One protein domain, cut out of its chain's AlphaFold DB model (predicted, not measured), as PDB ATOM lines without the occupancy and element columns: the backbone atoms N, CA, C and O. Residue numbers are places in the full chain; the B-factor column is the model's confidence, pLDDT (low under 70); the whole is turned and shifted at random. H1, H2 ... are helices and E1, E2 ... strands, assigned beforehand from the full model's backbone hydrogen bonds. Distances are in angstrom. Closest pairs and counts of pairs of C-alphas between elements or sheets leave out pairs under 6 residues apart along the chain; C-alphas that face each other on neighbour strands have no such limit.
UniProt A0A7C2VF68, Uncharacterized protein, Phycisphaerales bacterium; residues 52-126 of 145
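What this domain is: This is residues 52 to 126 of the 145 residues of an uncharacterized protein of Phycisphaerales bacterium (UniProt A0A7C2VF68). Little regular structure: a small hairpin, E1 and E2, makes one end, loops of residues 72 to 98 and a second hairpin, E3 and E4, fill the middle, and residues 121 to 126 of H1 stick out at the other end. The 75 printed residues, of mixed class, hold 29 in four strands, then one helix; both sheets are antiparallel. The whole is compact, with a radius of gyration of the C-alphas of 12.6 A, but elongated, 42 by 24 by 19 A.

How they stand to each other: E1, residues 59 to 62, and E2, residues 69 to 71, form an antiparallel hairpin at 146 degrees; N 60 and O 70 are 2.8 A apart, within hydrogen-bond range. Residues 76 to 77 pair antiparallel with 92 to 93. E3, residues 99 to 102, and E4, residues 108 to 111, form another antiparallel hairpin at 144 degrees, with N 111 and O 99 at 2.7 A. E1 and E2 are apart from both. In H1, residues 113 to 126, every O i to N i+4 pair is within range; its closest C-alphas to E3 are Lys 113 and Leu 99, 6.7 A.

Where its parts are: E1 begins at C-alpha 59 (9.437, 6.183, -28.690). H1, 20.1 A long, ends at C-alpha 126 (4.726, -17.798, 3.157).

The domain as a whole: The farthest C-alphas, Phe 56 and Arg 126, are 42.5 A apart. The printed part has no cut; E2 to E3 is a long link. Residues 52 to 57 and 81 to 86 have pLDDT under 70.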
ATOM      1  N   ASN A  52      16.358   0.578 -28.644       65.00
ATOM      2  CA  ASN A  52      17.009  -0.324 -27.670       65.00
ATOM      3  C   ASN A  52      16.170  -1.530 -27.186       65.00
ATOM      4  O   ASN A  52      16.450  -2.136 -26.157       65.00
ATOM      5  N   CYS A  53      15.109  -1.880 -27.907       67.06
ATOM      6  CA  CYS A  53      14.192  -2.971 -27.565       67.06
ATOM      7  C   CYS A  53      13.988  -3.946 -28.732       67.06
ATOM      8  O   CYS A  53      13.150  -4.846 -28.645       67.06
ATOM      9  N   GLY A  54      14.747  -3.758 -29.821       65.19
ATOM     10  CA  GLY A  54      14.641  -4.544 -31.050       65.19
ATOM     11  C   GLY A  54      13.366  -4.259 -31.846       65.19
ATOM     12  O   GLY A  54      12.980  -5.063 -32.687       65.19
ATOM     13  N   CYS A  55      12.673  -3.155 -31.555       67.00
ATOM     14  CA  CYS A  55      11.429  -2.766 -32.213       67.00
ATOM     15  C   CYS A  55      11.583  -1.417 -32.925       67.00
ATOM     16  O   CYS A  55      12.066  -0.452 -32.331       67.00
ATOM     17  N   PHE A  56      11.065  -1.340 -34.152       68.12
ATOM     18  CA  PHE A  56      10.991  -0.130 -34.985       68.12
ATOM     19  C   PHE A  56       9.657   0.601 -34.794       68.12
ATOM     20  O   PHE A  56       8.916   0.853 -35.737       68.12
ATOM     21  N   ALA A  57       9.299   0.862 -33.539       69.50
ATOM     22  CA  ALA A  57       8.075   1.569 -33.171       69.50
ATOM     23  C   ALA A  57       8.424   2.935 -32.557       69.50
ATOM     24  O   ALA A  57       9.534   3.091 -32.038       69.50
ATOM     25  N   PRO A  58       7.496   3.913 -32.581       75.75
ATOM     26  CA  PRO A  58       7.740   5.237 -32.017       75.75
ATOM     27  C   PRO A  58       8.186   5.159 -30.546       75.75
ATOM     28  O   PRO A  58       7.856   4.189 -29.846       75.75
ATOM     29  N   PRO A  59       8.951   6.154 -30.064       80.62
ATOM     30  CA  PRO A  59       9.437   6.183 -28.690       80.62
ATOM     31  C   PRO A  59       8.260   6.226 -27.706       80.62
ATOM     32  O   PRO A  59       7.365   7.054 -27.833       80.62
ATOM     33  N   GLY A  60       8.259   5.313 -26.733       81.62
ATOM     34  CA  GLY A  60       7.237   5.223 -25.686       81.62
ATOM     35  C   GLY A  60       7.629   5.927 -24.393       81.62
ATOM     36  O   GLY A  60       6.770   6.454 -23.698       81.62
ATOM     37  N   GLY A  61       8.925   5.963 -24.075       83.75
ATOM     38  CA  GLY A  61       9.439   6.655 -22.895       83.75
ATOM     39  C   GLY A  61      10.806   6.145 -22.448       83.75
ATOM     40  O   GLY A  61      11.317   5.151 -22.970       83.75
ATOM     41  N   ARG A  62      11.408   6.833 -21.470       85.88
ATOM     42  CA  ARG A  62      12.711   6.468 -20.888       85.88
ATOM     43  C   ARG A  62      12.556   5.477 -19.742       85.88
ATOM     44  O   ARG A  62      11.717   5.655 -18.862       85.88
ATOM     45  N   CYS A  63      13.399   4.450 -19.727       88.06
ATOM     46  CA  CYS A  63      13.484   3.512 -18.620       88.06
ATOM     47  C   CYS A  63      14.112   4.176 -17.389       88.06
ATOM     48  O   CYS A  63      15.158   4.812 -17.475       88.06
ATOM     49  N   SER A  64      13.506   3.968 -16.224       87.75
ATOM     50  CA  SER A  64      13.998   4.494 -14.946       87.75
ATOM     51  C   SER A  64      15.239   3.788 -14.378       87.75
ATOM     52  O   SER A  64      15.841   4.319 -13.450       87.75
ATOM     53  N   GLU A  65      15.611   2.608 -14.889       88.06
ATOM     54  CA  GLU A  65      16.767   1.832 -14.403       88.06
ATOM     55  C   GLU A  65      18.027   2.094 -15.245       88.06
ATOM     56  O   GLU A  65      19.097   2.309 -14.686       88.06
ATOM     57  N   CYS A  66      17.910   2.131 -16.578       86.81
ATOM     58  CA  CYS A  66      19.056   2.316 -17.483       86.81
ATOM     59  C   CYS A  66      19.003   3.587 -18.346       86.81
ATOM     60  O   CYS A  66      19.918   3.832 -19.124       86.81
ATOM     61  N   GLY A  67      17.937   4.387 -18.268       83.12
ATOM     62  CA  GLY A  67      17.811   5.648 -19.011       83.12
ATOM     63  C   GLY A  67      17.511   5.514 -20.510       83.12
ATOM     64  O   GLY A  67      17.163   6.515 -21.138       83.12
ATOM     65  N   VAL A  68      17.591   4.309 -21.089       83.00
ATOM     66  CA  VAL A  68      17.324   4.091 -22.521       83.00
ATOM     67  C   VAL A  68      15.863   4.366 -22.867       83.00
ATOM     68  O   VAL A  68      14.960   4.113 -22.065       83.00
ATOM     69  N   ILE A  69      15.623   4.868 -24.077       82.06
ATOM     70  CA  ILE A  69      14.271   5.028 -24.615       82.06
ATOM     71  C   ILE A  69      13.814   3.672 -25.143       82.06
ATOM     72  O   ILE A  69      14.520   3.069 -25.939       82.06
ATOM     73  N   SER A  70      12.650   3.200 -24.700       82.94
ATOM     74  CA  SER A  70      11.971   2.022 -25.250       82.94
ATOM     75  C   SER A  70      10.799   2.449 -26.127       82.94
ATOM     76  O   SER A  70      10.178   3.478 -25.858       82.94
ATOM     77  N   CYS A  71      10.443   1.656 -27.137       83.31
ATOM     78  CA  CYS A  71       9.290   1.947 -27.991       83.31
ATOM     79  C   CYS A  71       7.951   1.816 -27.240       83.31
ATOM     80  O   CYS A  71       7.886   1.135 -26.219       83.31
ATOM     81  N   VAL A  72       6.866   2.390 -27.773       83.00
ATOM     82  CA  VAL A  72       5.510   2.341 -27.173       83.00
ATOM     83  C   VAL A  72       5.049   0.915 -26.838       83.00
ATOM     84  O   VAL A  72       4.388   0.704 -25.830       83.00
ATOM     85  N   ARG A  73       5.431  -0.089 -27.639       82.62
ATOM     86  CA  ARG A  73       5.046  -1.494 -27.400       82.62
ATOM     87  C   ARG A  73       5.809  -2.139 -26.243       82.62
ATOM     88  O   ARG A  73       5.261  -2.952 -25.506       82.62
ATOM     89  N   CYS A  74       7.090  -1.811 -26.112       80.81
ATOM     90  CA  CYS A  74       7.982  -2.399 -25.114       80.81
ATOM     91  C   CYS A  74       8.069  -1.571 -23.830       80.81
ATOM     92  O   CYS A  74       8.653  -2.034 -22.851       80.81
ATOM     93  N   HIS A  75       7.526  -0.356 -23.845       87.88
ATOM     94  CA  HIS A  75       7.485   0.529 -22.699       87.88
ATOM     95  C   HIS A  75       6.374   0.099 -21.746       87.88
ATOM     96  O   HIS A  75       5.196   0.114 -22.095       87.88
ATOM     97  N   GLN A  76       6.756  -0.305 -20.540       88.94
ATOM     98  CA  GLN A  76       5.838  -0.823 -19.530       88.94
ATOM     99  C   GLN A  76       6.056  -0.106 -18.200       88.94
ATOM    100  O   GLN A  76       7.140   0.407 -17.932       88.94
ATOM    101  N   HIS A  77       5.036  -0.091 -17.345       90.00
ATOM    102  CA  HIS A  77       5.125   0.494 -16.007       90.00
ATOM    103  C   HIS A  77       5.151  -0.602 -14.944       90.00
ATOM    104  O   HIS A  77       4.444  -1.604 -15.037       90.00
ATOM    105  N   CYS A  78       5.980  -0.424 -13.914       89.56
ATOM    106  CA  CYS A  78       6.044  -1.355 -12.794       89.56
ATOM    107  C   CYS A  78       4.687  -1.420 -12.077       89.56
ATOM    108  O   CYS A  78       4.323  -0.475 -11.380       89.56
ATOM    109  N   GLY A  79       4.009  -2.564 -12.142       86.62
ATOM    110  CA  GLY A  79       2.656  -2.751 -11.604       86.62
ATOM    111  C   GLY A  79       1.554  -2.769 -12.665       86.62
ATOM    112  O   GLY A  79       0.394  -2.938 -12.304       86.62
ATOM    113  N   GLY A  80       1.912  -2.643 -13.946       82.06
ATOM    114  CA  GLY A  80       0.973  -2.550 -15.063       82.06
ATOM    115  C   GLY A  80       0.697  -1.107 -15.490       82.06
ATOM    116  O   GLY A  80       1.053  -0.156 -14.797       82.06
ATOM    117  N   THR A  81       0.097  -0.958 -16.670       67.88
ATOM    118  CA  THR A  81      -0.214   0.333 -17.307       67.88
ATOM    119  C   THR A  81      -1.635   0.825 -17.038       67.88
ATOM    120  O   THR A  81      -1.863   2.027 -17.076       67.88
ATOM    121  N   GLU A  82      -2.587  -0.073 -16.767       58.03
ATOM    122  CA  GLU A  82      -4.021   0.266 -16.799       58.03
ATOM    123  C   GLU A  82      -4.649   0.614 -15.449       58.03
ATOM    124  O   GLU A  82      -5.773   1.089 -15.426       58.03
ATOM    125  N   ASN A  83      -3.961   0.416 -14.327       51.16
ATOM    126  CA  ASN A  83      -4.384   0.897 -13.010       51.16
ATOM    127  C   ASN A  83      -3.222   0.687 -12.034       51.16
ATOM    128  O   ASN A  83      -2.554  -0.347 -12.135       51.16
ATOM    129  N   PRO A  84      -2.950   1.608 -11.090       50.88
ATOM    130  CA  PRO A  84      -1.887   1.431 -10.112       50.88
ATOM    131  C   PRO A  84      -2.230   0.248  -9.206       50.88
ATOM    132  O   PRO A  84      -2.892   0.384  -8.180       50.88
ATOM    133  N   SER A  85      -1.770  -0.946  -9.578       56.34
ATOM    134  CA  SER A  85      -1.729  -2.051  -8.638       56.34
ATOM    135  C   SER A  85      -0.801  -1.624  -7.495       56.34
ATOM    136  O   SER A  85       0.356  -1.283  -7.767       56.34
ATOM    137  N   PRO A  86      -1.228  -1.680  -6.216       63.97
ATOM    138  CA  PRO A  86      -0.410  -1.274  -5.060       63.97
ATOM    139  C   PRO A  86       0.870  -2.116  -4.891       63.97
ATOM    140  O   PRO A  86       1.685  -1.896  -3.998       63.97
ATOM    141  N   ILE A  87       1.035  -3.127  -5.741       76.00
ATOM    142  CA  ILE A  87       2.154  -4.055  -5.806       76.00
ATOM    143  C   ILE A  87       3.370  -3.421  -6.509       76.00
ATOM    144  O   ILE A  87       4.519  -3.755  -6.197       76.00
ATOM    145  N   GLY A  88       3.130  -2.516  -7.461       82.81
ATOM    146  CA  GLY A  88       4.158  -1.860  -8.262       82.81
ATOM    147  C   GLY A  88       4.527  -0.466  -7.762       82.81
ATOM    148  O   GLY A  88       3.799   0.157  -7.000       82.81
ATOM    149  N   CYS A  89       5.684   0.037  -8.200       87.69
ATOM    150  CA  CYS A  89       6.122   1.407  -7.911       87.69
ATOM    151  C   CYS A  89       5.769   2.412  -9.018       87.69
ATOM    152  O   CYS A  89       6.193   3.559  -8.941       87.69
ATOM    153  N   GLY A  90       5.079   1.980 -10.080       87.69
ATOM    154  CA  GLY A  90       4.692   2.826 -11.210       87.69
ATOM    155  C   GLY A  90       5.852   3.298 -12.085       87.69
ATOM    156  O   GLY A  90       5.636   4.020 -13.046       87.69
ATOM    157  N   LYS A  91       7.096   2.912 -11.787       89.25
ATOM    158  CA  LYS A  91       8.253   3.362 -12.562       89.25
ATOM    159  C   LYS A  91       8.210   2.854 -14.011       89.25
ATOM    160  O   LYS A  91       7.897   1.676 -14.204       89.25
ATOM    161  N   PRO A  92       8.607   3.681 -14.995       89.00
ATOM    162  CA  PRO A  92       8.722   3.257 -16.382       89.00
ATOM    163  C   PRO A  92       9.913   2.309 -16.576       89.00
ATOM    164  O   PRO A  92      11.007   2.530 -16.038       89.00
ATOM    165  N   LEU A  93       9.712   1.254 -17.360       89.50
ATOM    166  CA  LEU A  93      10.658   0.167 -17.597       89.50
ATOM    167  C   LEU A  93      10.746  -0.148 -19.094       89.50
ATOM    168  O   LEU A  93       9.739  -0.156 -19.801       89.50
ATOM    169  N   CYS A  94      11.962  -0.438 -19.564       88.50
ATOM    170  CA  CYS A  94      12.155  -1.103 -20.847       88.50
ATOM    171  C   CYS A  94      12.002  -2.623 -20.682       88.50
ATOM    172  O   CYS A  94      12.036  -3.148 -19.567       88.50
ATOM    173  N   ARG A  95      11.908  -3.327 -21.814       86.31
ATOM    174  CA  ARG A  95      11.751  -4.787 -21.886       86.31
ATOM    175  C   ARG A  95      12.803  -5.573 -21.093       86.31
ATOM    176  O   ARG A  95      12.478  -6.591 -20.495       86.31
ATOM    177  N   GLU A  96      14.051  -5.115 -21.081       87.62
ATOM    178  CA  GLU A  96      15.138  -5.803 -20.366       87.62
ATOM    179  C   GLU A  96      15.018  -5.673 -18.842       87.62
ATOM    180  O   GLU A  96      15.397  -6.575 -18.100       87.62
ATOM    181  N   HIS A  97      14.451  -4.561 -18.368       89.06
ATOM    182  CA  HIS A  97      14.303  -4.265 -16.943       89.06
ATOM    183  C   HIS A  97      12.909  -4.603 -16.395       89.06
ATOM    184  O   HIS A  97      12.650  -4.407 -15.203       89.06
ATOM    185  N   SER A  98      12.013  -5.125 -17.237       90.19
ATOM    186  CA  SER A  98      10.714  -5.659 -16.831       90.19
ATOM    187  C   SER A  98      10.819  -7.142 -16.473       90.19
ATOM    188  O   SER A  98      11.031  -7.988 -17.337       90.19
ATOM    189  N   LEU A  99      10.623  -7.462 -15.194       91.88
ATOM    190  CA  LEU A  99      10.469  -8.832 -14.701       91.88
ATOM    191  C   LEU A  99       8.990  -9.145 -14.517       91.88
ATOM    192  O   LEU A  99       8.262  -8.351 -13.926       91.88
ATOM    193  N   TYR A 100       8.546 -10.312 -14.967       90.69
ATOM    194  CA  TYR A 100       7.128 -10.655 -14.966       90.69
ATOM    195  C   TYR A 100       6.768 -11.588 -13.815       90.69
ATOM    196  O   TYR A 100       7.474 -12.559 -13.538       90.69
ATOM    197  N   ILE A 101       5.643 -11.303 -13.162       89.31
ATOM    198  CA  ILE A 101       4.966 -12.242 -12.263       89.31
ATOM    199  C   ILE A 101       3.584 -12.568 -12.813       89.31
ATOM    200  O   ILE A 101       2.918 -11.701 -13.373       89.31
ATOM    201  N   THR A 102       3.136 -13.801 -12.622       87.94
ATOM    202  CA  THR A 102       1.749 -14.197 -12.874       87.94
ATOM    203  C   THR A 102       0.920 -13.911 -11.625       87.94
ATOM    204  O   THR A 102       1.220 -14.435 -10.548       87.94
ATOM    205  N   VAL A 103      -0.092 -13.050 -11.746       83.25
ATOM    206  CA  VAL A 103      -1.081 -12.829 -10.678       83.25
ATOM    207  C   VAL A 103      -2.136 -13.940 -10.680       83.25
ATOM    208  O   VAL A 103      -2.207 -14.723 -11.624       83.25
ATOM    209  N   ALA A 104      -2.942 -14.025  -9.614       80.88
ATOM    210  CA  ALA A 104      -3.975 -15.056  -9.459       80.88
ATOM    211  C   ALA A 104      -4.974 -15.081 -10.630       80.88
ATOM    212  O   ALA A 104      -5.393 -16.152 -11.050       80.88
ATOM    213  N   ASP A 105      -5.245 -13.919 -11.228       81.19
ATOM    214  CA  ASP A 105      -6.134 -13.761 -12.387       81.19
ATOM    215  C   ASP A 105      -5.504 -14.247 -13.713       81.19
ATOM    216  O   ASP A 105      -5.988 -13.923 -14.796       81.19
ATOM    217  N   GLY A 106      -4.357 -14.934 -13.662       82.56
ATOM    218  CA  GLY A 106      -3.626 -15.449 -14.826       82.56
ATOM    219  C   GLY A 106      -2.867 -14.392 -15.637       82.56
ATOM    220  O   GLY A 106      -2.062 -14.734 -16.503       82.56
ATOM    221  N   ARG A 107      -3.065 -13.099 -15.355       83.44
ATOM    222  CA  ARG A 107      -2.373 -12.002 -16.049       83.44
ATOM    223  C   ARG A 107      -0.890 -11.956 -15.671       83.44
ATOM    224  O   ARG A 107      -0.518 -12.190 -14.520       83.44
ATOM    225  N   SER A 108      -0.039 -11.603 -16.633       86.25
ATOM    226  CA  SER A 108       1.366 -11.292 -16.365       86.25
ATOM    227  C   SER A 108       1.525  -9.801 -16.071       86.25
ATOM    228  O   SER A 108       1.038  -8.947 -16.809       86.25
ATOM    229  N   MET A 109       2.183  -9.483 -14.961       88.81
ATOM    230  CA  MET A 109       2.409  -8.113 -14.513       88.81
ATOM    231  C   MET A 109       3.907  -7.795 -14.533       88.81
ATOM    232  O   MET A 109       4.680  -8.517 -13.894       88.81
ATOM    233  N   PRO A 110       4.331  -6.720 -15.221       90.44
ATOM    234  CA  PRO A 110       5.722  -6.289 -15.241       90.44
ATOM    235  C   PRO A 110       6.094  -5.561 -13.945       90.44
ATOM    236  O   PRO A 110       5.347  -4.726 -13.431       90.44
ATOM    237  N   LEU A 111       7.284  -5.841 -13.427       92.31
ATOM    238  CA  LEU A 111       7.830  -5.267 -12.204       92.31
ATOM    239  C   LEU A 111       9.308  -4.924 -12.366       92.31
ATOM    240  O   LEU A 111      10.051  -5.616 -13.060       92.31
ATOM    241  N   CYS A 112       9.760  -3.895 -11.649       92.12
ATOM    242  CA  CYS A 112      11.188  -3.622 -11.524       92.12
ATOM    243  C   CYS A 112      11.858  -4.682 -10.637       92.12
ATOM    244  O   CYS A 112      11.212  -5.336  -9.806       92.12
ATOM    245  N   LYS A 113      13.187  -4.789 -10.732       92.94
ATOM    246  CA  LYS A 113      13.999  -5.730  -9.939       92.94
ATOM    247  C   LYS A 113      13.705  -5.667  -8.439       92.94
ATOM    248  O   LYS A 113      13.627  -6.705  -7.772       92.94
ATOM    249  N   ARG A 114      13.511  -4.460  -7.897       92.06
ATOM    250  CA  ARG A 114      13.229  -4.243  -6.468       92.06
ATOM    251  C   ARG A 114      11.850  -4.777  -6.069       92.06
ATOM    252  O   ARG A 114      11.760  -5.545  -5.109       92.06
ATOM    253  N   CYS A 115      10.797  -4.416  -6.806       91.31
ATOM    254  CA  CYS A 115       9.431  -4.875  -6.531       91.31
ATOM    255  C   CYS A 115       9.307  -6.392  -6.697       91.31
ATOM    256  O   CYS A 115       8.785  -7.062  -5.805       91.31
ATOM    257  N   TYR A 116       9.880  -6.944  -7.769       92.69
ATOM    258  CA  TYR A 116       9.923  -8.386  -8.003       92.69
ATOM    259  C   TYR A 116      10.577  -9.129  -6.829       92.69
ATOM    260  O   TYR A 116       9.989 -10.042  -6.249       92.69
ATOM    261  N   SER A 117      11.762  -8.681  -6.401       91.12
ATOM    262  CA  SER A 117      12.497  -9.304  -5.292       91.12
ATOM    263  C   SER A 117      11.720  -9.255  -3.973       91.12
ATOM    264  O   SER A 117      11.726 -10.225  -3.212       91.12
ATOM    265  N   ARG A 118      11.029  -8.142  -3.687       90.31
ATOM    266  CA  ARG A 118      10.199  -7.989  -2.481       90.31
ATOM    267  C   ARG A 118       9.059  -9.011  -2.456       90.31
ATOM    268  O   ARG A 118       8.830  -9.644  -1.424       90.31
ATOM    269  N   ILE A 119       8.378  -9.199  -3.582       88.19
ATOM    270  CA  ILE A 119       7.261 -10.145  -3.704       88.19
ATOM    271  C   ILE A 119       7.763 -11.583  -3.645       88.19
ATOM    272  O   ILE A 119       7.232 -12.374  -2.867       88.19
ATOM    273  N   ALA A 120       8.826 -11.906  -4.383       87.38
ATOM    274  CA  ALA A 120       9.426 -13.236  -4.376       87.38
ATOM    275  C   ALA A 120       9.847 -13.658  -2.957       87.38
ATOM    276  O   ALA A 120       9.570 -14.777  -2.524       87.38
ATOM    277  N   ARG A 121      10.445 -12.744  -2.176       87.69
ATOM    278  CA  ARG A 121      10.772 -12.990  -0.759       87.69
ATOM    279  C   ARG A 121       9.522 -13.229   0.090       87.69
ATOM    280  O   ARG A 121       9.523 -14.144   0.909       87.69
ATOM    281  N   LYS A 122       8.455 -12.444  -0.105       86.38
ATOM    282  CA  LYS A 122       7.180 -12.621   0.614       86.38
ATOM    283  C   LYS A 122       6.543 -13.981   0.308       86.38
ATOM    284  O   LYS A 122       6.090 -14.653   1.230       86.38
ATOM    285  N   GLN A 123       6.554 -14.411  -0.953       84.56
ATOM    286  CA  GLN A 123       6.050 -15.725  -1.366       84.56
ATOM    287  C   GLN A 123       6.883 -16.872  -0.780       84.56
ATOM    288  O   GLN A 123       6.313 -17.812  -0.233       84.56
ATOM    289  N   ARG A 124       8.222 -16.775  -0.814       84.44
ATOM    290  CA  ARG A 124       9.104 -17.772  -0.181       84.44
ATOM    291  C   ARG A 124       8.851 -17.883   1.319       84.44
ATOM    292  O   ARG A 124       8.704 -18.992   1.814       84.44
ATOM    293  N   ARG A 125       8.740 -16.752   2.028       83.75
ATOM    294  CA  ARG A 125       8.425 -16.751   3.465       83.75
ATOM    295  C   ARG A 125       7.100 -17.446   3.754       83.75
ATOM    296  O   ARG A 125       7.087 -18.312   4.611       83.75
ATOM    297  N   ARG A 126       6.036 -17.137   3.003       80.81
ATOM    298  CA  ARG A 126       4.726 -17.798   3.157       80.81
ATOM    299  C   ARG A 126       4.796 -19.313   2.963       80.81
ATOM    300  O   ARG A 126       4.164 -20.040   3.716       80.81
TER     301      ARG A 126